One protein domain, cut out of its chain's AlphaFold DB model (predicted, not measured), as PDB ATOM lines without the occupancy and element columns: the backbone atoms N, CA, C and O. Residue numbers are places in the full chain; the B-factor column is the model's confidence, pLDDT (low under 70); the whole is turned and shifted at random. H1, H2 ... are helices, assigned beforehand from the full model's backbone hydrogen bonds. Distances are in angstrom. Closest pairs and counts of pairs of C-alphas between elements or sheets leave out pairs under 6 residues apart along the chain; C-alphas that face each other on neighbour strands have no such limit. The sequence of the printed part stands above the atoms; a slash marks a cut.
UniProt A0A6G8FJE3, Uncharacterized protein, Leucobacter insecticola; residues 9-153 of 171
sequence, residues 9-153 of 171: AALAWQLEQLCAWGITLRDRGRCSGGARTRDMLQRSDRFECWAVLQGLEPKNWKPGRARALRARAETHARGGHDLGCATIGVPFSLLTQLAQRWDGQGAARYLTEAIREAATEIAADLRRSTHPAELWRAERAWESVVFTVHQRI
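AT A GLANCE: This is residues 9 to 153 of the 171 residues of an uncharacterized protein of Leucobacter insecticola (UniProt A0A6G8FJE3). Four helices, H1, H5, H6 and H8, make an up-and-down bundle, each running against the one before it in the chain, with short H4 crossing H1 and H6. H3 and short H2 pack together as a side arm that reaches out from this bundle. The printed part has 145 residues with eight named helices, H1 to H8 in order, and no named strand: all helix. It is compact, with a radius of gyration of the C-alphas of 14.9 A and spans of 42 by 41 by 23 A.

IN THESE COORDINATES: H1, residues 9 to 27, begins at C-alpha 9 (-49.371, 9.182, -59.091) and is 26.7 A long. H2 is residues 50 to 53; H3, residues 63 to 79, is 24.8 A long. H4 is residues 83 to 88, and H5, residues 92 to 102, is 15.1 A long. H6, residues 108 to 127, is 28.5 A long. H7 is residues 132 to 135. H8, residues 138 to 153, is 22.8 A long and ends at C-alpha 153 (-46.113, 10.508, -64.562).

HOW THE PARTS SIT: H1 touches H8 at a shallow tilt of 16 degrees, opposite ways; the closest C-alphas, of Ile 23 and Ala 138, are 5.8 A apart. H5 and H6 form a helical hairpin, closest at the C-alphas of Ala 99 and Ala 108, 4.9 A. H4 touches H6 about perpendicular, at 87 degrees, with C-alphas of Thr 87 and Ala 119 5.8 A apart. H2 touches H3, closest at the C-alphas of Val 52 and Ala 66, 6.2 A. H6 and H7 only just touch, only at the corner, with 3 pairs of C-alphas within 8 A. Every O i to N i+4 pair is within hydrogen-bond range in H1, H3, H4, H5 and H6, and 11 of 12 in H8; H2 and H7 are too short for such a pair.

THE WHOLE: The C-alphas farthest apart, of Lys 62 and Thr 130, are 45.2 A apart. The printed part has no cut. The link H1 to H2 is long, 22 residues. Residues 42 to 46 are under 70 in pLDDT.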
ATOM      1  N   ALA A   9     -49.201   7.766 -59.437       90.56
ATOM      2  CA  ALA A   9     -49.371   9.182 -59.091       90.56
ATOM      3  C   ALA A   9     -49.325   9.438 -57.573       90.56
ATOM      4  O   ALA A   9     -48.692  10.385 -57.115       90.56
ATOM      5  N   ALA A  10     -49.952   8.567 -56.777       90.69
ATOM      6  CA  ALA A  10     -49.913   8.674 -55.321       90.69
ATOM      7  C   ALA A  10     -48.505   8.386 -54.773       90.69
ATOM      8  O   ALA A  10     -48.063   9.049 -53.837       90.69
ATOM      9  N   LEU A  11     -47.773   7.446 -55.381       91.81
ATOM     10  CA  LEU A  11     -46.377   7.183 -55.042       91.81
ATOM     11  C   LEU A  11     -45.477   8.379 -55.382       91.81
ATOM     12  O   LEU A  11     -44.644   8.757 -54.562       91.81
ATOM     13  N   ALA A  12     -45.660   8.984 -56.557       93.81
ATOM     14  CA  ALA A  12     -44.931  10.179 -56.975       93.81
ATOM     15  C   ALA A  12     -45.134  11.328 -55.984       93.81
ATOM     16  O   ALA A  12     -44.156  11.834 -55.439       93.81
ATOM     17  N   TRP A  13     -46.390  11.628 -55.643       91.25
ATOM     18  CA  TRP A  13     -46.720  12.635 -54.637       91.25
ATOM     19  C   TRP A  13     -46.040  12.353 -53.287       91.25
ATOM     20  O   TRP A  13     -45.460  13.243 -52.674       91.25
ATOM     21  N   GLN A  14     -46.040  11.101 -52.822       90.62
ATOM     22  CA  GLN A  14     -45.379  10.741 -51.561       90.62
ATOM     23  C   GLN A  14     -43.859  10.927 -51.599       90.62
ATOM     24  O   GLN A  14     -43.255  11.375 -50.619       90.62
ATOM     25  N   LEU A  15     -43.226  10.592 -52.722       93.19
ATOM     26  CA  LEU A  15     -41.790  10.784 -52.904       93.19
ATOM     27  C   LEU A  15     -41.426  12.266 -53.024       93.19
ATOM     28  O   LEU A  15     -40.424  12.685 -52.450       93.19
ATOM     29  N   GLU A  16     -42.256  13.071 -53.678       94.25
ATOM     30  CA  GLU A  16     -42.119  14.525 -53.708       94.25
ATOM     31  C   GLU A  16     -42.200  15.116 -52.298       94.25
ATOM     32  O   GLU A  16     -41.291  15.829 -51.878       94.25
ATOM     33  N   GLN A  17     -43.208  14.741 -51.506       91.31
ATOM     34  CA  GLN A  17     -43.314  15.185 -50.112       91.31
ATOM     35  C   GLN A  17     -42.069  14.794 -49.303       91.31
ATOM     36  O   GLN A  17     -41.527  15.604 -48.548       91.31
ATOM     37  N   LEU A  18     -41.551  13.578 -49.493       91.94
ATOM     38  CA  LEU A  18     -40.297  13.138 -48.883       91.94
ATOM     39  C   LEU A  18     -39.095  13.999 -49.303       91.94
ATOM     40  O   LEU A  18     -38.281  14.374 -48.453       91.94
ATOM     41  N   CYS A  19     -38.986  14.341 -50.584       95.12
ATOM     42  CA  CYS A  19     -37.944  15.220 -51.100       95.12
ATOM     43  C   CYS A  19     -38.069  16.643 -50.549       95.12
ATOM     44  O   CYS A  19     -37.077  17.171 -50.058       95.12
ATOM     45  N   ALA A  20     -39.264  17.240 -50.531       93.44
ATOM     46  CA  ALA A  20     -39.504  18.563 -49.945       93.44
ATOM     47  C   ALA A  20     -39.045  18.625 -48.479       93.44
ATOM     48  O   ALA A  20     -38.428  19.593 -48.015       93.44
ATOM     49  N   TRP A  21     -39.297  17.547 -47.741       91.25
ATOM     50  CA  TRP A  21     -38.889  17.402 -46.351       91.25
ATOM     51  C   TRP A  21     -37.380  17.303 -46.185       91.25
ATOM     52  O   TRP A  21     -36.810  17.953 -45.303       91.25
ATOM     53  N   GLY A  22     -36.730  16.506 -47.027       93.69
ATOM     54  CA  GLY A  22     -35.279  16.427 -47.069       93.69
ATOM     55  C   GLY A  22     -34.637  17.755 -47.456       93.69
ATOM     56  O   GLY A  22     -33.708  18.191 -46.783       93.69
ATOM     57  N   ILE A  23     -35.171  18.452 -48.456       95.06
ATOM     58  CA  ILE A  23     -34.700  19.772 -48.890       95.06
ATOM     59  C   ILE A  23     -34.796  20.769 -47.731       95.06
ATOM     60  O   ILE A  23     -33.830  21.465 -47.437       95.06
ATOM     61  N   THR A  24     -35.901  20.756 -46.983       92.81
ATOM     62  CA  THR A  24     -36.069  21.578 -45.772       92.81
ATOM     63  C   THR A  24     -35.041  21.243 -44.679       92.81
ATOM     64  O   THR A  24     -34.632  22.111 -43.909       92.81
ATOM     65  N   LEU A  25     -34.626  19.977 -44.552       91.56
ATOM     66  CA  LEU A  25     -33.525  19.606 -43.656       91.56
ATOM     67  C   LEU A  25     -32.188  20.124 -44.192       91.56
ATOM     68  O   LEU A  25     -31.390  20.649 -43.413       91.56
ATOM     69  N   ARG A  26     -31.962  20.003 -45.503       92.69
ATOM     70  CA  ARG A  26     -30.716  20.395 -46.162       92.69
ATOM     71  C   ARG A  26     -30.470  21.895 -46.089       92.69
ATOM     72  O   ARG A  26     -29.345  22.288 -45.798       92.69
ATOM     73  N   ASP A  27     -31.526  22.688 -46.224       92.44
ATOM     74  CA  ASP A  27     -31.521  24.142 -46.037       92.44
ATOM     75  C   ASP A  27     -31.016  24.554 -44.645       92.44
ATOM     76  O   ASP A  27     -30.370  25.580 -44.466       92.44
ATOM     77  N   ARG A  28     -31.207  23.683 -43.647       89.75
ATOM     78  CA  ARG A  28     -30.713  23.863 -42.273       89.75
ATOM     79  C   ARG A  28     -29.382  23.159 -42.002       89.75
ATOM     80  O   ARG A  28     -29.015  22.977 -40.841       89.75
ATOM     81  N   GLY A  29     -28.687  22.697 -43.041       89.50
ATOM     82  CA  GLY A  29     -27.434  21.950 -42.922       89.50
ATOM     83  C   GLY A  29     -27.597  20.543 -42.333       89.50
ATOM     84  O   GLY A  29     -26.643  19.994 -41.787       89.50
ATOM     85  N   ARG A  30     -28.793  19.946 -42.409       91.25
ATOM     86  CA  ARG A  30     -29.110  18.612 -41.868       91.25
ATOM     87  C   ARG A  30     -29.547  17.655 -42.977       91.25
ATOM     88  O   ARG A  30     -29.815  18.066 -44.099       91.25
ATOM     89  N   CYS A  31     -29.650  16.364 -42.671       92.94
ATOM     90  CA  CYS A  31     -30.315  15.406 -43.555       92.94
ATOM     91  C   CYS A  31     -30.944  14.256 -42.761       92.94
ATOM     92  O   CYS A  31     -30.715  14.123 -41.557       92.94
ATOM     93  N   SER A  32     -31.743  13.420 -43.424       91.06
ATOM     94  CA  SER A  32     -32.400  12.259 -42.804       91.06
ATOM     95  C   SER A  32     -31.495  11.033 -42.646       91.06
ATOM     96  O   SER A  32     -31.960   9.943 -42.312       91.06
ATOM     97  N   GLY A  33     -30.187  11.203 -42.841       89.00
ATOM     98  CA  GLY A  33     -29.188  10.182 -42.563       89.00
ATOM     99  C   GLY A  33     -29.368   9.550 -41.182       89.00
ATOM    100  O   GLY A  33     -29.649  10.227 -40.198       89.00
ATOM    101  N   GLY A  34     -29.260   8.223 -41.109       86.50
ATOM    102  CA  GLY A  34     -29.488   7.473 -39.870       86.50
ATOM    103  C   GLY A  34     -30.962   7.232 -39.507       86.50
ATOM    104  O   GLY A  34     -31.228   6.473 -38.565       86.50
ATOM    105  N   ALA A  35     -31.923   7.808 -40.237       89.31
ATOM    106  CA  ALA A  35     -33.316   7.374 -40.186       89.31
ATOM    107  C   ALA A  35     -33.477   6.003 -40.858       89.31
ATOM    108  O   ALA A  35     -32.788   5.663 -41.817       89.31
ATOM    109  N   ARG A  36     -34.396   5.193 -40.331       88.56
ATOM    110  CA  ARG A  36     -34.817   3.927 -40.949       88.56
ATOM    111  C   ARG A  36     -36.190   4.110 -41.579       88.56
ATOM    112  O   ARG A  36     -36.933   4.989 -41.161       88.56
ATOM    113  N   THR A  37     -36.585   3.210 -42.474       86.88
ATOM    114  CA  THR A  37     -37.940   3.187 -43.059       86.88
ATOM    115  C   THR A  37     -39.048   3.289 -42.004       86.88
ATOM    116  O   THR A  37     -39.947   4.106 -42.130       86.88
ATOM    117  N   ARG A  38     -38.931   2.559 -40.885       82.69
ATOM    118  CA  ARG A  38     -39.878   2.633 -39.750       82.69
ATOM    119  C   ARG A  38     -39.925   3.982 -39.015       82.69
ATOM    120  O   ARG A  38     -40.849   4.235 -38.251       82.69
ATOM    121  N   ASP A  39     -38.880   4.795 -39.143       81.94
ATOM    122  CA  ASP A  39     -38.833   6.148 -38.580       81.94
ATOM    123  C   ASP A  39     -39.489   7.158 -39.538       81.94
ATOM    124  O   ASP A  39     -39.942   8.211 -39.102       81.94
ATOM    125  N   MET A  40     -39.609   6.785 -40.815       79.31
ATOM    126  CA  MET A  40     -40.267   7.523 -41.895       79.31
ATOM    127  C   MET A  40     -41.717   7.064 -42.094       79.31
ATOM    128  O   MET A  40     -42.264   7.175 -43.187       79.31
ATOM    129  N   LEU A  41     -42.353   6.519 -41.052       71.31
ATOM    130  CA  LEU A  41     -43.790   6.280 -41.098       71.31
ATOM    131  C   LEU A  41     -44.495   7.634 -41.070       71.31
ATOM    132  O   LEU A  41     -44.226   8.477 -40.208       71.31
ATOM    133  N   GLN A  42     -45.365   7.844 -42.048       63.97
ATOM    134  CA  GLN A  42     -46.180   9.038 -42.124       63.97
ATOM    135  C   GLN A  42     -47.316   8.926 -41.103       63.97
ATOM    136  O   GLN A  42     -48.088   7.965 -41.102       63.97
ATOM    137  N   ARG A  43     -47.426   9.913 -40.216       58.41
ATOM    138  CA  ARG A  43     -48.618  10.138 -39.397       58.41
ATOM    139  C   ARG A  43     -49.123  11.534 -39.743       58.41
ATOM    140  O   ARG A  43     -48.564  12.505 -39.249       58.41
ATOM    141  N   SER A  44     -50.181  11.621 -40.557       58.94
ATOM    142  CA  SER A  44     -50.713  12.879 -41.129       58.94
ATOM    143  C   SER A  44     -49.836  13.468 -42.252       58.94
ATOM    144  O   SER A  44     -49.197  12.716 -42.975       58.94
ATOM    145  N   ASP A  45     -49.778  14.788 -42.433       60.09
ATOM    146  CA  ASP A  45     -48.948  15.495 -43.430       60.09
ATOM    147  C   ASP A  45     -47.431  15.366 -43.172       60.09
ATOM    148  O   ASP A  45     -46.622  15.946 -43.897       60.09
ATOM    149  N   ARG A  46     -47.038  14.621 -42.126       67.12
ATOM    150  CA  ARG A  46     -45.693  14.622 -41.553       67.12
ATOM    151  C   ARG A  46     -45.108  13.226 -41.316       67.12
ATOM    152  O   ARG A  46     -45.764  12.342 -40.766       67.12
ATOM    153  N   PHE A  47     -43.827  13.042 -41.648       72.81
ATOM    154  CA  PHE A  47     -43.021  11.895 -41.207       72.81
ATOM    155  C   PHE A  47     -42.671  12.008 -39.713       72.81
ATOM    156  O   PHE A  47     -42.198  13.050 -39.250       72.81
ATOM    157  N   GLU A  48     -42.856  10.927 -38.947       74.25
ATOM    158  CA  GLU A  48     -42.667  10.935 -37.486       74.25
ATOM    159  C   GLU A  48     -41.277  11.437 -37.041       74.25
ATOM    160  O   GLU A  48     -41.151  12.123 -36.026       74.25
ATOM    161  N   CYS A  49     -40.221  11.097 -37.784       77.75
ATOM    162  CA  CYS A  49     -38.838  11.432 -37.432       77.75
ATOM    163  C   CYS A  49     -38.455  12.901 -37.651       77.75
ATOM    164  O   CYS A  49     -37.431  13.344 -37.128       77.75
ATOM    165  N   TRP A  50     -39.234  13.668 -38.414       80.69
ATOM    166  CA  TRP A  50     -38.829  15.009 -38.835       80.69
ATOM    167  C   TRP A  50     -38.699  15.974 -37.681       80.69
ATOM    168  O   TRP A  50     -37.726  16.716 -37.641       80.69
ATOM    169  N   ALA A  51     -39.609  15.914 -36.706       79.12
ATOM    170  CA  ALA A  51     -39.500  16.732 -35.505       79.12
ATOM    171  C   ALA A  51     -38.121  16.535 -34.854       79.12
ATOM    172  O   ALA A  51     -37.407  17.499 -34.598       79.12
ATOM    173  N   VAL A  52     -37.686  15.281 -34.711       81.38
ATOM    174  CA  VAL A  52     -36.385  14.939 -34.120       81.38
ATOM    175  C   VAL A  52     -35.222  15.482 -34.945       81.38
ATOM    176  O   VAL A  52     -34.290  16.050 -34.379       81.38
ATOM    177  N   LEU A  53     -35.273  15.327 -36.271       83.38
ATOM    178  CA  LEU A  53     -34.222  15.786 -37.185       83.38
ATOM    179  C   LEU A  53     -34.155  17.320 -37.277       83.38
ATOM    180  O   LEU A  53     -33.079  17.883 -37.470       83.38
ATOM    181  N   GLN A  54     -35.270  18.010 -37.037       80.62
ATOM    182  CA  GLN A  54     -35.335  19.462 -36.843       80.62
ATOM    183  C   GLN A  54     -34.871  19.900 -35.444       80.62
ATOM    184  O   GLN A  54     -34.662  21.084 -35.200       80.62
ATOM    185  N   GLY A  55     -34.565  18.964 -34.540       78.25
ATOM    186  CA  GLY A  55     -34.117  19.267 -33.177       78.25
ATOM    187  C   GLY A  55     -35.269  19.542 -32.213       78.25
ATOM    188  O   GLY A  55     -35.043  20.020 -31.109       78.25
ATOM    189  N   LEU A  56     -36.497  19.226 -32.619       79.75
ATOM    190  CA  LEU A  56     -37.685  19.289 -31.781       79.75
ATOM    191  C   LEU A  56     -37.821  18.000 -30.960       79.75
ATOM    192  O   LEU A  56     -37.329  16.930 -31.342       79.75
ATOM    193  N   GLU A  57     -38.515  18.100 -29.828       76.31
ATOM    194  CA  GLU A  57     -38.878  16.944 -29.011       76.31
ATOM    195  C   GLU A  57     -40.189  16.314 -29.524       76.31
ATOM    196  O   GLU A  57     -41.234  16.974 -29.559       76.31
ATOM    197  N   PRO A  58     -40.169  15.044 -29.960       74.88
ATOM    198  CA  PRO A  58     -41.365  14.348 -30.418       74.88
ATOM    199  C   PRO A  58     -42.278  14.003 -29.231       74.88
ATOM    200  O   PRO A  58     -41.913  13.208 -28.370       74.88
ATOM    201  N   LYS A  59     -43.517  14.513 -29.228       71.62
ATOM    202  CA  LYS A  59     -44.488  14.274 -28.138       71.62
ATOM    203  C   LYS A  59     -44.817  12.790 -27.892       71.62
ATOM    204  O   LYS A  59     -45.169  12.423 -26.781       71.62
ATOM    205  N   ASN A  60     -44.683  11.942 -28.917       75.50
ATOM    206  CA  ASN A  60     -45.169  10.555 -28.906       75.50
ATOM    207  C   ASN A  60     -44.058   9.499 -29.018       75.50
ATOM    208  O   ASN A  60     -44.342   8.328 -29.282       75.50
ATOM    209  N   TRP A  61     -42.784   9.877 -28.890       78.81
ATOM    210  CA  TRP A  61     -41.691   8.906 -28.942       78.81
ATOM    211  C   TRP A  61     -41.198   8.562 -27.545       78.81
ATOM    212  O   TRP A  61     -41.055   9.420 -26.681       78.81
ATOM    213  N   LYS A  62     -40.845   7.288 -27.350       79.75
ATOM    214  CA  LYS A  62     -40.088   6.876 -26.165       79.75
ATOM    215  C   LYS A  62     -38.771   7.677 -26.115       79.75
ATOM    216  O   LYS A  62     -38.110   7.750 -27.158       79.75
ATOM    217  N   PRO A  63     -38.329   8.182 -24.947       73.25
ATOM    218  CA  PRO A  63     -37.129   9.022 -24.827       73.25
ATOM    219  C   PRO A  63     -35.873   8.441 -25.505       73.25
ATOM    220  O   PRO A  63     -35.119   9.146 -26.176       73.25
ATOM    221  N   GLY A  64     -35.681   7.119 -25.427       83.44
ATOM    222  CA  GLY A  64     -34.555   6.437 -26.075       83.44
ATOM    223  C   GLY A  64     -34.598   6.439 -27.609       83.44
ATOM    224  O   GLY A  64     -33.549   6.398 -28.248       83.44
ATOM    225  N   ARG A  65     -35.786   6.525 -28.225       85.56
ATOM    226  CA  ARG A  65     -35.946   6.495 -29.690       85.56
ATOM    227  C   ARG A  65     -35.429   7.784 -30.331       85.56
ATOM    228  O   ARG A  65     -34.707   7.712 -31.323       85.56
ATOM    229  N   ALA A  66     -35.752   8.942 -29.749       85.69
ATOM    230  CA  ALA A  66     -35.300  10.242 -30.252       85.69
ATOM    231  C   ALA A  66     -33.776  10.379 -30.126       85.69
ATOM    232  O   ALA A  66     -33.099  10.703 -31.102       85.69
ATOM    233  N   ARG A  67     -33.225  10.020 -28.958       88.12
ATOM    234  CA  ARG A  67     -31.775   9.999 -28.722       88.12
ATOM    235  C   ARG A  67     -31.043   9.076 -29.698       88.12
ATOM    236  O   ARG A  67     -30.035   9.477 -30.268       88.12
ATOM    237  N   ALA A  68     -31.560   7.867 -29.925       89.75
ATOM    238  CA  ALA A  68     -30.960   6.923 -30.866       89.75
ATOM    239  C   ALA A  68     -30.976   7.450 -32.310       89.75
ATOM    240  O   ALA A  68     -30.000   7.272 -33.035       89.75
ATOM    241  N   LEU A  69     -32.058   8.110 -32.737       89.69
ATOM    242  CA  LEU A  69     -32.110   8.724 -34.063       89.69
ATOM    243  C   LEU A  69     -31.077   9.849 -34.204       89.69
ATOM    244  O   LEU A  69     -30.342   9.843 -35.188       89.69
ATOM    245  N   ARG A  70     -30.967  10.748 -33.217       88.19
ATOM    246  CA  ARG A  70     -29.960  11.827 -33.215       88.19
ATOM    247  C   ARG A  70     -28.540  11.272 -33.307       88.19
ATOM    248  O   ARG A  70     -27.799  11.658 -34.202       88.19
ATOM    249  N   ALA A  71     -28.210  10.283 -32.477       91.12
ATOM    250  CA  ALA A  71     -26.897   9.641 -32.501       91.12
ATOM    251  C   ALA A  71     -26.568   9.024 -33.873       91.12
ATOM    252  O   ALA A  71     -25.452   9.156 -34.366       91.12
ATOM    253  N   ARG A  72     -27.541   8.378 -34.533       92.31
ATOM    254  CA  ARG A  72     -27.341   7.832 -35.887       92.31
ATOM    255  C   ARG A  72     -27.186   8.925 -36.943       92.31
ATOM    256  O   ARG A  72     -26.384   8.745 -37.853       92.31
ATOM    257  N   ALA A  73     -27.933  10.022 -36.829       90.00
ATOM    258  CA  ALA A  73     -27.816  11.159 -37.738       90.00
ATOM    259  C   ALA A  73     -26.445  11.835 -37.627       90.00
ATOM    260  O   ALA A  73     -25.817  12.118 -38.643       90.00
ATOM    261  N   GLU A  74     -25.928  11.993 -36.409       90.12
ATOM    262  CA  GLU A  74     -24.563  12.470 -36.181       90.12
ATOM    263  C   GLU A  74     -23.514  11.522 -36.767       90.12
ATOM    264  O   GLU A  74     -22.600  11.962 -37.460       90.12
ATOM    265  N   THR A  75     -23.641  10.213 -36.526       92.75
ATOM    266  CA  THR A  75     -22.726   9.224 -37.109       92.75
ATOM    267  C   THR A  75     -22.762   9.260 -38.634       92.75
ATOM    268  O   THR A  75     -21.709   9.191 -39.261       92.75
ATOM    269  N   HIS A  76     -23.939   9.424 -39.241       91.88
ATOM    270  CA  HIS A  76     -24.058   9.594 -40.688       91.88
ATOM    271  C   HIS A  76     -23.359  10.867 -41.175       91.88
ATOM    272  O   HIS A  76     -22.588  10.804 -42.125       91.88
ATOM    273  N   ALA A  77     -23.576  12.004 -40.507       88.81
ATOM    274  CA  ALA A  77     -22.926  13.261 -40.870       88.81
ATOM    275  C   ALA A  77     -21.390  13.157 -40.824       88.81
ATOM    276  O   ALA A  77     -20.714  13.713 -41.683       88.81
ATOM    277  N   ARG A  78     -20.837  12.388 -39.873       89.25
ATOM    278  CA  ARG A  78     -19.393  12.099 -39.802       89.25
ATOM    279  C   ARG A  78     -18.923  11.099 -40.865       89.25
ATOM    280  O   ARG A  78     -17.789  11.189 -41.313       89.25
ATOM    281  N   GLY A  79     -19.767  10.136 -41.234       88.12
ATOM    282  CA  GLY A  79     -19.447   9.083 -42.205       88.12
ATOM    283  C   GLY A  79     -19.477   9.532 -43.668       88.12
ATOM    284  O   GLY A  79     -19.010   8.797 -44.534       88.12
ATOM    285  N   GLY A  80     -20.003  10.727 -43.942       88.44
ATOM    286  CA  GLY A  80     -20.128  11.283 -45.284       88.44
ATOM    287  C   GLY A  80     -21.526  11.114 -45.876       88.44
ATOM    288  O   GLY A  80     -22.329  10.274 -45.461       88.44
ATOM    289  N   HIS A  81     -21.822  11.958 -46.861       90.06
ATOM    290  CA  HIS A  81     -23.134  12.045 -47.490       90.06
ATOM    291  C   HIS A  81     -23.131  11.367 -48.858       90.06
ATOM    292  O   HIS A  81     -22.236  11.604 -49.671       90.06
ATOM    293  N   ASP A  82     -24.160  10.559 -49.131       93.38
ATOM    294  CA  ASP A  82     -24.445  10.155 -50.505       93.38
ATOM    295  C   ASP A  82     -25.014  11.340 -51.307       93.38
ATOM    296  O   ASP A  82     -25.356  12.391 -50.752       93.38
ATOM    297  N   LEU A  83     -25.118  11.169 -52.627       93.88
ATOM    298  CA  LEU A  83     -25.623  12.207 -53.526       93.88
ATOM    299  C   LEU A  83     -27.006  12.729 -53.098       93.88
ATOM    300  O   LEU A  83     -27.241  13.933 -53.161       93.88
ATOM    301  N   GLY A  84     -27.898  11.853 -52.629       94.81
ATOM    302  CA  GLY A  84     -29.254  12.221 -52.224       94.81
ATOM    303  C   GLY A  84     -29.257  13.079 -50.959       94.81
ATOM    304  O   GLY A  84     -29.805  14.177 -50.954       94.81
ATOM    305  N   CYS A  85     -28.574  12.652 -49.894       93.62
ATOM    306  CA  CYS A  85     -28.475  13.459 -48.674       93.62
ATOM    307  C   CYS A  85     -27.732  14.786 -48.935       93.62
ATOM    308  O   CYS A  85     -28.121  15.815 -48.381       93.62
ATOM    309  N   ALA A  86     -26.724  14.799 -49.811       92.25
ATOM    310  CA  ALA A  86     -25.964  16.007 -50.132       92.25
ATOM    311  C   ALA A  86     -26.763  17.061 -50.924       92.25
ATOM    312  O   ALA A  86     -26.475  18.254 -50.800       92.25
ATOM    313  N   THR A  87     -27.748  16.647 -51.726       94.25
ATOM    314  CA  THR A  87     -28.487  17.538 -52.646       94.25
ATOM    315  C   THR A  87     -29.919  17.803 -52.203       94.25
ATOM    316  O   THR A  87     -30.351  18.951 -52.223       94.25
ATOM    317  N   ILE A  88     -30.630  16.768 -51.755       95.62
ATOM    318  CA  ILE A  88     -32.053  16.808 -51.396       95.62
ATOM    319  C   ILE A  88     -32.309  16.364 -49.951       95.62
ATOM    320  O   ILE A  88     -33.450  16.163 -49.561       95.62
ATOM    321  N   GLY A  89     -31.265  16.162 -49.142       94.31
ATOM    322  CA  GLY A  89     -31.382  15.859 -47.712       94.31
ATOM    323  C   GLY A  89     -31.977  14.486 -47.361       94.31
ATOM    324  O   GLY A  89     -32.252  14.236 -46.184       94.31
ATOM    325  N   VAL A  90     -32.135  13.581 -48.336       94.75
ATOM    326  CA  VAL A  90     -32.579  12.190 -48.128       94.75
ATOM    327  C   VAL A  90     -31.597  11.206 -48.763       94.75
ATOM    328  O   VAL A  90     -31.364  11.300 -49.965       94.75
ATOM    329  N   PRO A  91     -31.046  10.234 -48.010       95.00
ATOM    330  CA  PRO A  91     -30.215   9.188 -48.596       95.00
ATOM    331  C   PRO A  91     -30.963   8.387 -49.665       95.00
ATOM    332  O   PRO A  91     -32.106   7.977 -49.446       95.00
ATOM    333  N   PHE A  92     -30.306   8.070 -50.783       95.25
ATOM    334  CA  PHE A  92     -30.950   7.307 -51.860       95.25
ATOM    335  C   PHE A  92     -31.330   5.896 -51.430       95.25
ATOM    336  O   PHE A  92     -32.352   5.376 -51.860       95.25
ATOM    337  N   SER A  93     -30.531   5.282 -50.558       93.19
ATOM    338  CA  SER A  93     -30.858   3.970 -49.994       93.19
ATOM    339  C   SER A  93     -32.195   3.990 -49.247       93.19
ATOM    340  O   SER A  93     -33.005   3.082 -49.419       93.19
ATOM    341  N   LEU A  94     -32.456   5.046 -48.472       93.31
ATOM    342  CA  LEU A  94     -33.715   5.227 -47.754       93.31
ATOM    343  C   LEU A  94     -34.866   5.532 -48.719       93.31
ATOM    344  O   LEU A  94     -35.929   4.929 -48.597       93.31
ATOM    345  N   LEU A  95     -34.639   6.422 -49.690       94.19
ATOM    346  CA  LEU A  95     -35.630   6.788 -50.700       94.19
ATOM    347  C   LEU A  95     -36.081   5.567 -51.517       94.19
ATOM    348  O   LEU A  95     -37.278   5.322 -51.642       94.19
ATOM    349  N   THR A  96     -35.141   4.744 -51.990       95.19
ATOM    350  CA  THR A  96     -35.438   3.507 -52.728       95.19
ATOM    351  C   THR A  96     -36.197   2.496 -51.878       95.19
ATOM    352  O   THR A  96     -37.172   1.921 -52.354       95.19
ATOM    353  N   GLN A  97     -35.796   2.292 -50.619       94.06
ATOM    354  CA  GLN A  97     -36.490   1.358 -49.724       94.06
ATOM    355  C   GLN A  97     -37.934   1.789 -49.442       94.06
ATOM    356  O   GLN A  97     -38.819   0.940 -49.365       94.06
ATOM    357  N   LEU A  98     -38.178   3.091 -49.273       92.50
ATOM    358  CA  LEU A  98     -39.526   3.624 -49.079       92.50
ATOM    359  C   LEU A  98     -40.361   3.508 -50.350       92.50
ATOM    360  O   LEU A  98     -41.471   2.994 -50.281       92.50
ATOM    361  N   ALA A  99     -39.803   3.888 -51.503       93.88
ATOM    362  CA  ALA A  99     -40.483   3.752 -52.785       93.88
ATOM    363  C   ALA A  99     -40.917   2.302 -53.036       93.88
ATOM    364  O   ALA A  99     -42.083   2.056 -53.303       93.88
ATOM    365  N   GLN A 100     -40.006   1.339 -52.869       94.12
ATOM    366  CA  GLN A 100     -40.300  -0.090 -53.029       94.12
ATOM    367  C   GLN A 100     -41.354  -0.592 -52.046       94.12
ATOM    368  O   GLN A 100     -42.159  -1.449 -52.386       94.12
ATOM    369  N   ARG A 101     -41.334  -0.083 -50.811       91.62
ATOM    370  CA  ARG A 101     -42.312  -0.463 -49.796       91.62
ATOM    371  C   ARG A 101     -43.711   0.037 -50.142       91.62
ATOM    372  O   ARG A 101     -44.662  -0.659 -49.823       91.62
ATOM    373  N   TRP A 102     -43.811   1.239 -50.697       91.06
ATOM    374  CA  TRP A 102     -45.068   1.935 -50.964       91.06
ATOM    375  C   TRP A 102     -45.676   1.639 -52.339       91.06
ATOM    376  O   TRP A 102     -46.790   2.076 -52.627       91.06
ATOM    377  N   ASP A 103     -44.932   0.973 -53.212       92.44
ATOM    378  CA  ASP A 103     -45.285   0.787 -54.613       92.44
ATOM    379  C   ASP A 103     -46.211  -0.404 -54.838       92.44
ATOM    380  O   ASP A 103     -45.826  -1.554 -54.627       92.44
ATOM    381  N   GLY A 104     -47.411  -0.114 -55.340       89.31
ATOM    382  CA  GLY A 104     -48.382  -1.129 -55.730       89.31
ATOM    383  C   GLY A 104     -48.486  -1.410 -57.215       89.31
ATOM    384  O   GLY A 104     -49.287  -2.260 -57.597       89.31
ATOM    385  N   GLN A 105     -47.726  -0.707 -58.058       89.31
ATOM    386  CA  GLN A 105     -47.850  -0.800 -59.516       89.31
ATOM    387  C   GLN A 105     -46.517  -0.949 -60.261       89.31
ATOM    388  O   GLN A 105     -46.500  -0.936 -61.488       89.31
ATOM    389  N   GLY A 106     -45.401  -1.124 -59.554       91.06
ATOM    390  CA  GLY A 106     -44.079  -1.270 -60.165       91.06
ATOM    391  C   GLY A 106     -43.450   0.058 -60.605       91.06
ATOM    392  O   GLY A 106     -42.515   0.055 -61.406       91.06
ATOM    393  N   ALA A 107     -43.938   1.197 -60.101       93.56
ATOM    394  CA  ALA A 107     -43.440   2.528 -60.444       93.56
ATOM    395  C   ALA A 107     -42.214   2.963 -59.616       93.56
ATOM    396  O   ALA A 107     -41.565   3.952 -59.964       93.56
ATOM    397  N   ALA A 108     -41.856   2.245 -58.542       94.50
ATOM    398  CA  ALA A 108     -40.818   2.651 -57.594       94.50
ATOM    399  C   ALA A 108     -39.494   2.973 -58.279       94.50
ATOM    400  O   ALA A 108     -38.959   4.065 -58.110       94.50
ATOM    401  N   ARG A 109     -38.961   2.025 -59.058       95.25
ATOM    402  CA  ARG A 109     -37.667   2.190 -59.730       95.25
ATOM    403  C   ARG A 109     -37.683   3.398 -60.665       95.25
ATOM    404  O   ARG A 109     -36.757   4.200 -60.641       95.25
ATOM    405  N   TYR A 110     -38.747   3.528 -61.447       94.38
ATOM    406  CA  TYR A 110     -38.875   4.600 -62.419       94.38
ATOM    407  C   TYR A 110     -38.930   5.979 -61.748       94.38
ATOM    408  O   TYR A 110     -38.276   6.912 -62.202       94.38
ATOM    409  N   LEU A 111     -39.632   6.120 -60.625       95.56
ATOM    410  CA  LEU A 111     -39.690   7.386 -59.889       95.56
ATOM    411  C   LEU A 111     -38.393   7.684 -59.121       95.56
ATOM    412  O   LEU A 111     -37.955   8.831 -59.070       95.56
ATOM    413  N   THR A 112     -37.733   6.674 -58.547       96.50
ATOM    414  CA  THR A 112     -36.472   6.892 -57.817       96.50
ATOM    415  C   THR A 112     -35.308   7.240 -58.742       96.50
ATOM    416  O   THR A 112     -34.438   8.021 -58.356       96.50
ATOM    417  N   GLU A 113     -35.300   6.722 -59.974       96.25
ATOM    418  CA  GLU A 113     -34.378   7.151 -61.031       96.25
ATOM    419  C   GLU A 113     -34.593   8.633 -61.388       96.25
ATOM    420  O   GLU A 113     -33.619   9.356 -61.573       96.25
ATOM    421  N   ALA A 114     -35.838   9.120 -61.366       96.25
ATOM    422  CA  ALA A 114     -36.191  10.509 -61.689       96.25
ATOM    423  C   ALA A 114     -35.563  11.477 -60.699       96.25
ATOM    424  O   ALA A 114     -34.892  12.444 -61.046       96.25
ATOM    425  N   ILE A 115     -35.731  11.145 -59.425       97.50
ATOM    426  CA  ILE A 115     -35.195  11.924 -58.320       97.50
ATOM    427  C   ILE A 115     -33.663  11.863 -58.325       97.50
ATOM    428  O   ILE A 115     -32.995  12.839 -57.984       97.50
ATOM    429  N   ARG A 116     -33.078  10.730 -58.737       97.44
ATOM    430  CA  ARG A 116     -31.627  10.601 -58.906       97.44
ATOM    431  C   ARG A 116     -31.088  11.487 -60.021       97.44
ATOM    432  O   ARG A 116     -30.014  12.060 -59.838       97.44
ATOM    433  N   GLU A 117     -31.792  11.600 -61.138       96.12
ATOM    434  CA  GLU A 117     -31.426  12.509 -62.225       96.12
ATOM    435  C   GLU A 117     -31.465  13.962 -61.759       96.12
ATOM    436  O   GLU A 117     -30.431  14.624 -61.818       96.12
ATOM    437  N   ALA A 118     -32.570  14.400 -61.147       96.25
ATOM    438  CA  ALA A 118     -32.684  15.737 -60.558       96.25
ATOM    439  C   ALA A 118     -31.527  16.043 -59.582       96.25
ATOM    440  O   ALA A 118     -30.840  17.056 -59.685       96.25
ATOM    441  N   ALA A 119     -31.222  15.119 -58.664       96.62
ATOM    442  CA  ALA A 119     -30.095  15.266 -57.741       96.62
ATOM    443  C   ALA A 119     -28.730  15.327 -58.448       96.62
ATOM    444  O   ALA A 119     -27.822  16.029 -57.998       96.62
ATOM    445  N   THR A 120     -28.559  14.577 -59.537       96.25
ATOM    446  CA  THR A 120     -27.322  14.574 -60.328       96.25
ATOM    447  C   THR A 120     -27.135  15.912 -61.032       96.25
ATOM    448  O   THR A 120     -26.031  16.455 -60.995       96.25
ATOM    449  N   GLU A 121     -28.201  16.476 -61.599       94.12
ATOM    450  CA  GLU A 121     -28.201  17.806 -62.212       94.12
ATOM    451  C   GLU A 121     -27.867  18.890 -61.188       94.12
ATOM    452  O   GLU A 121     -26.922  19.653 -61.396       94.12
ATOM    453  N   ILE A 122     -28.533  18.881 -60.026       93.81
ATOM    454  CA  ILE A 122     -28.224  19.792 -58.916       93.81
ATOM    455  C   ILE A 122     -26.741  19.686 -58.545       93.81
ATOM    456  O   ILE A 122     -26.043  20.694 -58.455       93.81
ATOM    457  N   ALA A 123     -26.215  18.475 -58.347       93.06
ATOM    458  CA  ALA A 123     -24.809  18.298 -57.994       93.06
ATOM    459  C   ALA A 123     -23.849  18.770 -59.093       93.06
ATOM    460  O   ALA A 123     -22.786  19.311 -58.781       93.06
ATOM    461  N   ALA A 124     -24.194  18.565 -60.363       91.12
ATOM    462  CA  ALA A 124     -23.389  19.021 -61.486       91.12
ATOM    463  C   ALA A 124     -23.342  20.556 -61.546       91.12
ATOM    464  O   ALA A 124     -22.263  21.121 -61.725       91.12
ATOM    465  N   ASP A 125     -24.474  21.223 -61.321       88.75
ATOM    466  CA  ASP A 125     -24.569  22.682 -61.246       88.75
ATOM    467  C   ASP A 125     -23.707  23.252 -60.119       88.75
ATOM    468  O   ASP A 125     -22.947  24.198 -60.334       88.75
ATOM    469  N   LEU A 126     -23.751  22.634 -58.935       89.12
ATOM    470  CA  LEU A 126     -22.914  23.038 -57.805       89.12
ATOM    471  C   LEU A 126     -21.422  22.891 -58.122       89.12
ATOM    472  O   LEU A 126     -20.645  23.790 -57.822       89.12
ATOM    473  N   ARG A 127     -21.007  21.785 -58.753       88.69
ATOM    474  CA  ARG A 127     -19.591  21.538 -59.088       88.69
ATOM    475  C   ARG A 127     -19.028  22.520 -60.110       88.69
ATOM    476  O   ARG A 127     -17.834  22.790 -60.072       88.69
ATOM    477  N   ARG A 128     -19.854  23.017 -61.033       88.56
ATOM    478  CA  ARG A 128     -19.427  23.996 -62.048       88.56
ATOM    479  C   ARG A 128     -19.336  25.423 -61.501       88.56
ATOM    480  O   ARG A 128     -18.854  26.303 -62.205       88.56
ATOM    481  N   SER A 129     -19.795  25.656 -60.276       85.06
ATOM    482  CA  SER A 129     -19.833  26.980 -59.670       85.06
ATOM    483  C   SER A 129     -18.576  27.320 -58.894       85.06
ATOM    484  O   SER A 129     -18.053  26.506 -58.138       85.06
ATOM    485  N   THR A 130     -18.163  28.578 -58.998       84.69
ATOM    486  CA  THR A 130     -17.153  29.178 -58.121       84.69
ATOM    487  C   THR A 130     -17.698  29.421 -56.706       84.69
ATOM    488  O   THR A 130     -16.929  29.430 -55.750       84.69
ATOM    489  N   HIS A 131     -19.026  29.539 -56.553       79.31
ATOM    490  CA  HIS A 131     -19.720  29.777 -55.279       79.31
ATOM    491  C   HIS A 131     -20.822  28.725 -55.042       79.31
ATOM    492  O   HIS A 131     -22.016  29.031 -55.076       79.31
ATOM    493  N   PRO A 132     -20.463  27.446 -54.818       75.12
ATOM    494  CA  PRO A 132     -21.435  26.356 -54.697       75.12
ATOM    495  C   PRO A 132     -22.408  26.539 -53.523       75.12
ATOM    496  O   PRO A 132     -23.581  26.194 -53.640       75.12
ATOM    497  N   ALA A 133     -21.951  27.121 -52.411       72.44
ATOM    498  CA  ALA A 133     -22.799  27.380 -51.246       72.44
ATOM    499  C   ALA A 133     -23.898  28.426 -51.515       72.44
ATOM    500  O   ALA A 133     -24.943  28.379 -50.880       72.44
ATOM    501  N   GLU A 134     -23.684  29.336 -52.469       74.19
ATOM    502  CA  GLU A 134     -24.642  30.392 -52.833       74.19
ATOM    503  C   GLU A 134     -25.633  29.936 -53.916       74.19
ATOM    504  O   GLU A 134     -26.707  30.524 -54.084       74.19
ATOM    505  N   LEU A 135     -25.279  28.876 -54.652       80.44
ATOM    506  CA  LEU A 135     -26.125  28.296 -55.691       80.44
ATOM    507  C   LEU A 135     -27.132  27.283 -55.168       80.44
ATOM    508  O   LEU A 135     -28.198  27.140 -55.772       80.44
ATOM    509  N   TRP A 136     -26.804  26.549 -54.102       90.38
ATOM    510  CA  TRP A 136     -27.786  25.636 -53.536       90.38
ATOM    511  C   TRP A 136     -28.923  26.454 -52.921       90.38
ATOM    512  O   TRP A 136     -28.715  27.232 -51.993       90.38
ATOM    513  N   ARG A 137     -30.132  26.281 -53.459       90.94
ATOM    514  CA  ARG A 137     -31.357  26.922 -52.976       90.94
ATOM    515  C   ARG A 137     -32.454  25.879 -52.868       90.94
ATOM    516  O   ARG A 137     -32.643  25.092 -53.797       90.94
ATOM    517  N   ALA A 138     -33.189  25.910 -51.760       92.25
ATOM    518  CA  ALA A 138     -34.278  24.976 -51.498       92.25
ATOM    519  C   ALA A 138     -35.334  24.977 -52.617       92.25
ATOM    520  O   ALA A 138     -35.734  23.913 -53.080       92.25
ATOM    521  N   GLU A 139     -35.722  26.163 -53.092       92.56
ATOM    522  CA  GLU A 139     -36.681  26.349 -54.190       92.56
ATOM    523  C   GLU A 139     -36.228  25.640 -55.471       92.56
ATOM    524  O   GLU A 139     -36.932  24.774 -55.977       92.56
ATOM    525  N   ARG A 140     -35.000  25.898 -55.926       91.25
ATOM    526  CA  ARG A 140     -34.457  25.277 -57.140       91.25
ATOM    527  C   ARG A 140     -34.328  23.757 -57.023       91.25
ATOM    528  O   ARG A 140     -34.571  23.032 -57.984       91.25
ATOM    529  N   ALA A 141     -33.928  23.261 -55.850       94.19
ATOM    530  CA  ALA A 141     -33.858  21.822 -55.601       94.19
ATOM    531  C   ALA A 141     -35.251  21.172 -55.666       94.19
ATOM    532  O   ALA A 141     -35.394  20.072 -56.196       94.19
ATOM    533  N   TRP A 142     -36.271  21.861 -55.149       95.62
ATOM    534  CA  TRP A 142     -37.658  21.416 -55.198       95.62
ATOM    535  C   TRP A 142     -38.206  21.410 -56.625       95.62
ATOM    536  O   TRP A 142     -38.721  20.386 -57.066       95.62
ATOM    537  N   GLU A 143     -38.022  22.506 -57.363       93.88
ATOM    538  CA  GLU A 143     -38.434  22.623 -58.765       93.88
ATOM    539  C   GLU A 143     -37.833  21.515 -59.628       93.88
ATOM    540  O   GLU A 143     -38.558  20.872 -60.380       93.88
ATOM    541  N   SER A 144     -36.532  21.242 -59.481       93.75
ATOM    542  CA  SER A 144     -35.850  20.177 -60.224       93.75
ATOM    543  C   SER A 144     -36.454  18.799 -59.934       93.75
ATOM    544  O   SER A 144     -36.735  18.045 -60.861       93.75
ATOM    545  N   VAL A 145     -36.733  18.478 -58.664       94.50
ATOM    546  CA  VAL A 145     -37.361  17.198 -58.297       94.50
ATOM    547  C   VAL A 145     -38.770  17.078 -58.874       94.50
ATOM    548  O   VAL A 145     -39.067  16.076 -59.526       94.50
ATOM    549  N   VAL A 146     -39.627  18.078 -58.648       93.31
ATOM    550  CA  VAL A 146     -41.022  18.056 -59.118       93.31
ATOM    551  C   VAL A 146     -41.068  17.972 -60.633       93.31
ATOM    552  O   VAL A 146     -41.801  17.154 -61.178       93.31
ATOM    553  N   PHE A 147     -40.256  18.772 -61.323       92.88
ATOM    554  CA  PHE A 147     -40.192  18.769 -62.776       92.88
ATOM    555  C   PHE A 147     -39.863  17.375 -63.324       92.88
ATOM    556  O   PHE A 147     -40.626  16.844 -64.134       92.88
ATOM    557  N   THR A 148     -38.787  16.738 -62.847       90.94
ATOM    558  CA  THR A 148     -38.360  15.426 -63.356       90.94
ATOM    559  C   THR A 148     -39.341  14.308 -62.991       90.94
ATOM    560  O   THR A 148     -39.540  13.380 -63.777       90.94
ATOM    561  N   VAL A 149     -39.997  14.380 -61.827       91.44
ATOM    562  CA  VAL A 149     -41.050  13.421 -61.445       91.44
ATOM    563  C   VAL A 149     -42.305  13.615 -62.302       91.44
ATOM    564  O   VAL A 149     -42.828  12.645 -62.856       91.44
ATOM    565  N   HIS A 150     -42.762  14.854 -62.487       91.19
ATOM    566  CA  HIS A 150     -43.948  15.173 -63.282       91.19
ATOM    567  C   HIS A 150     -43.795  14.795 -64.756       91.19
ATOM    568  O   HIS A 150     -44.742  14.268 -65.344       91.19
ATOM    569  N   GLN A 151     -42.608  14.983 -65.343       87.56
ATOM    570  CA  GLN A 151     -42.314  14.543 -66.713       87.56
ATOM    571  C   GLN A 151     -42.516  13.038 -66.930       87.56
ATOM    572  O   GLN A 151     -42.724  12.603 -68.057       87.56
ATOM    573  N   ARG A 152     -42.456  12.238 -65.863       84.56
ATOM    574  CA  ARG A 152     -42.548  10.775 -65.915       84.56
ATOM    575  C   ARG A 152     -43.945  10.230 -65.681       84.56
ATOM    576  O   ARG A 152     -44.287   9.175 -66.201       84.56
ATOM    577  N   ILE A 153     -44.737  10.920 -64.870       82.44
ATOM    578  CA  ILE A 153     -46.113  10.508 -64.562       82.44
ATOM    579  C   ILE A 153     -47.143  11.142 -65.492       82.44
ATOM    580  O   ILE A 153     -48.255  10.630 -65.606       82.44
TER     581      ILE A 153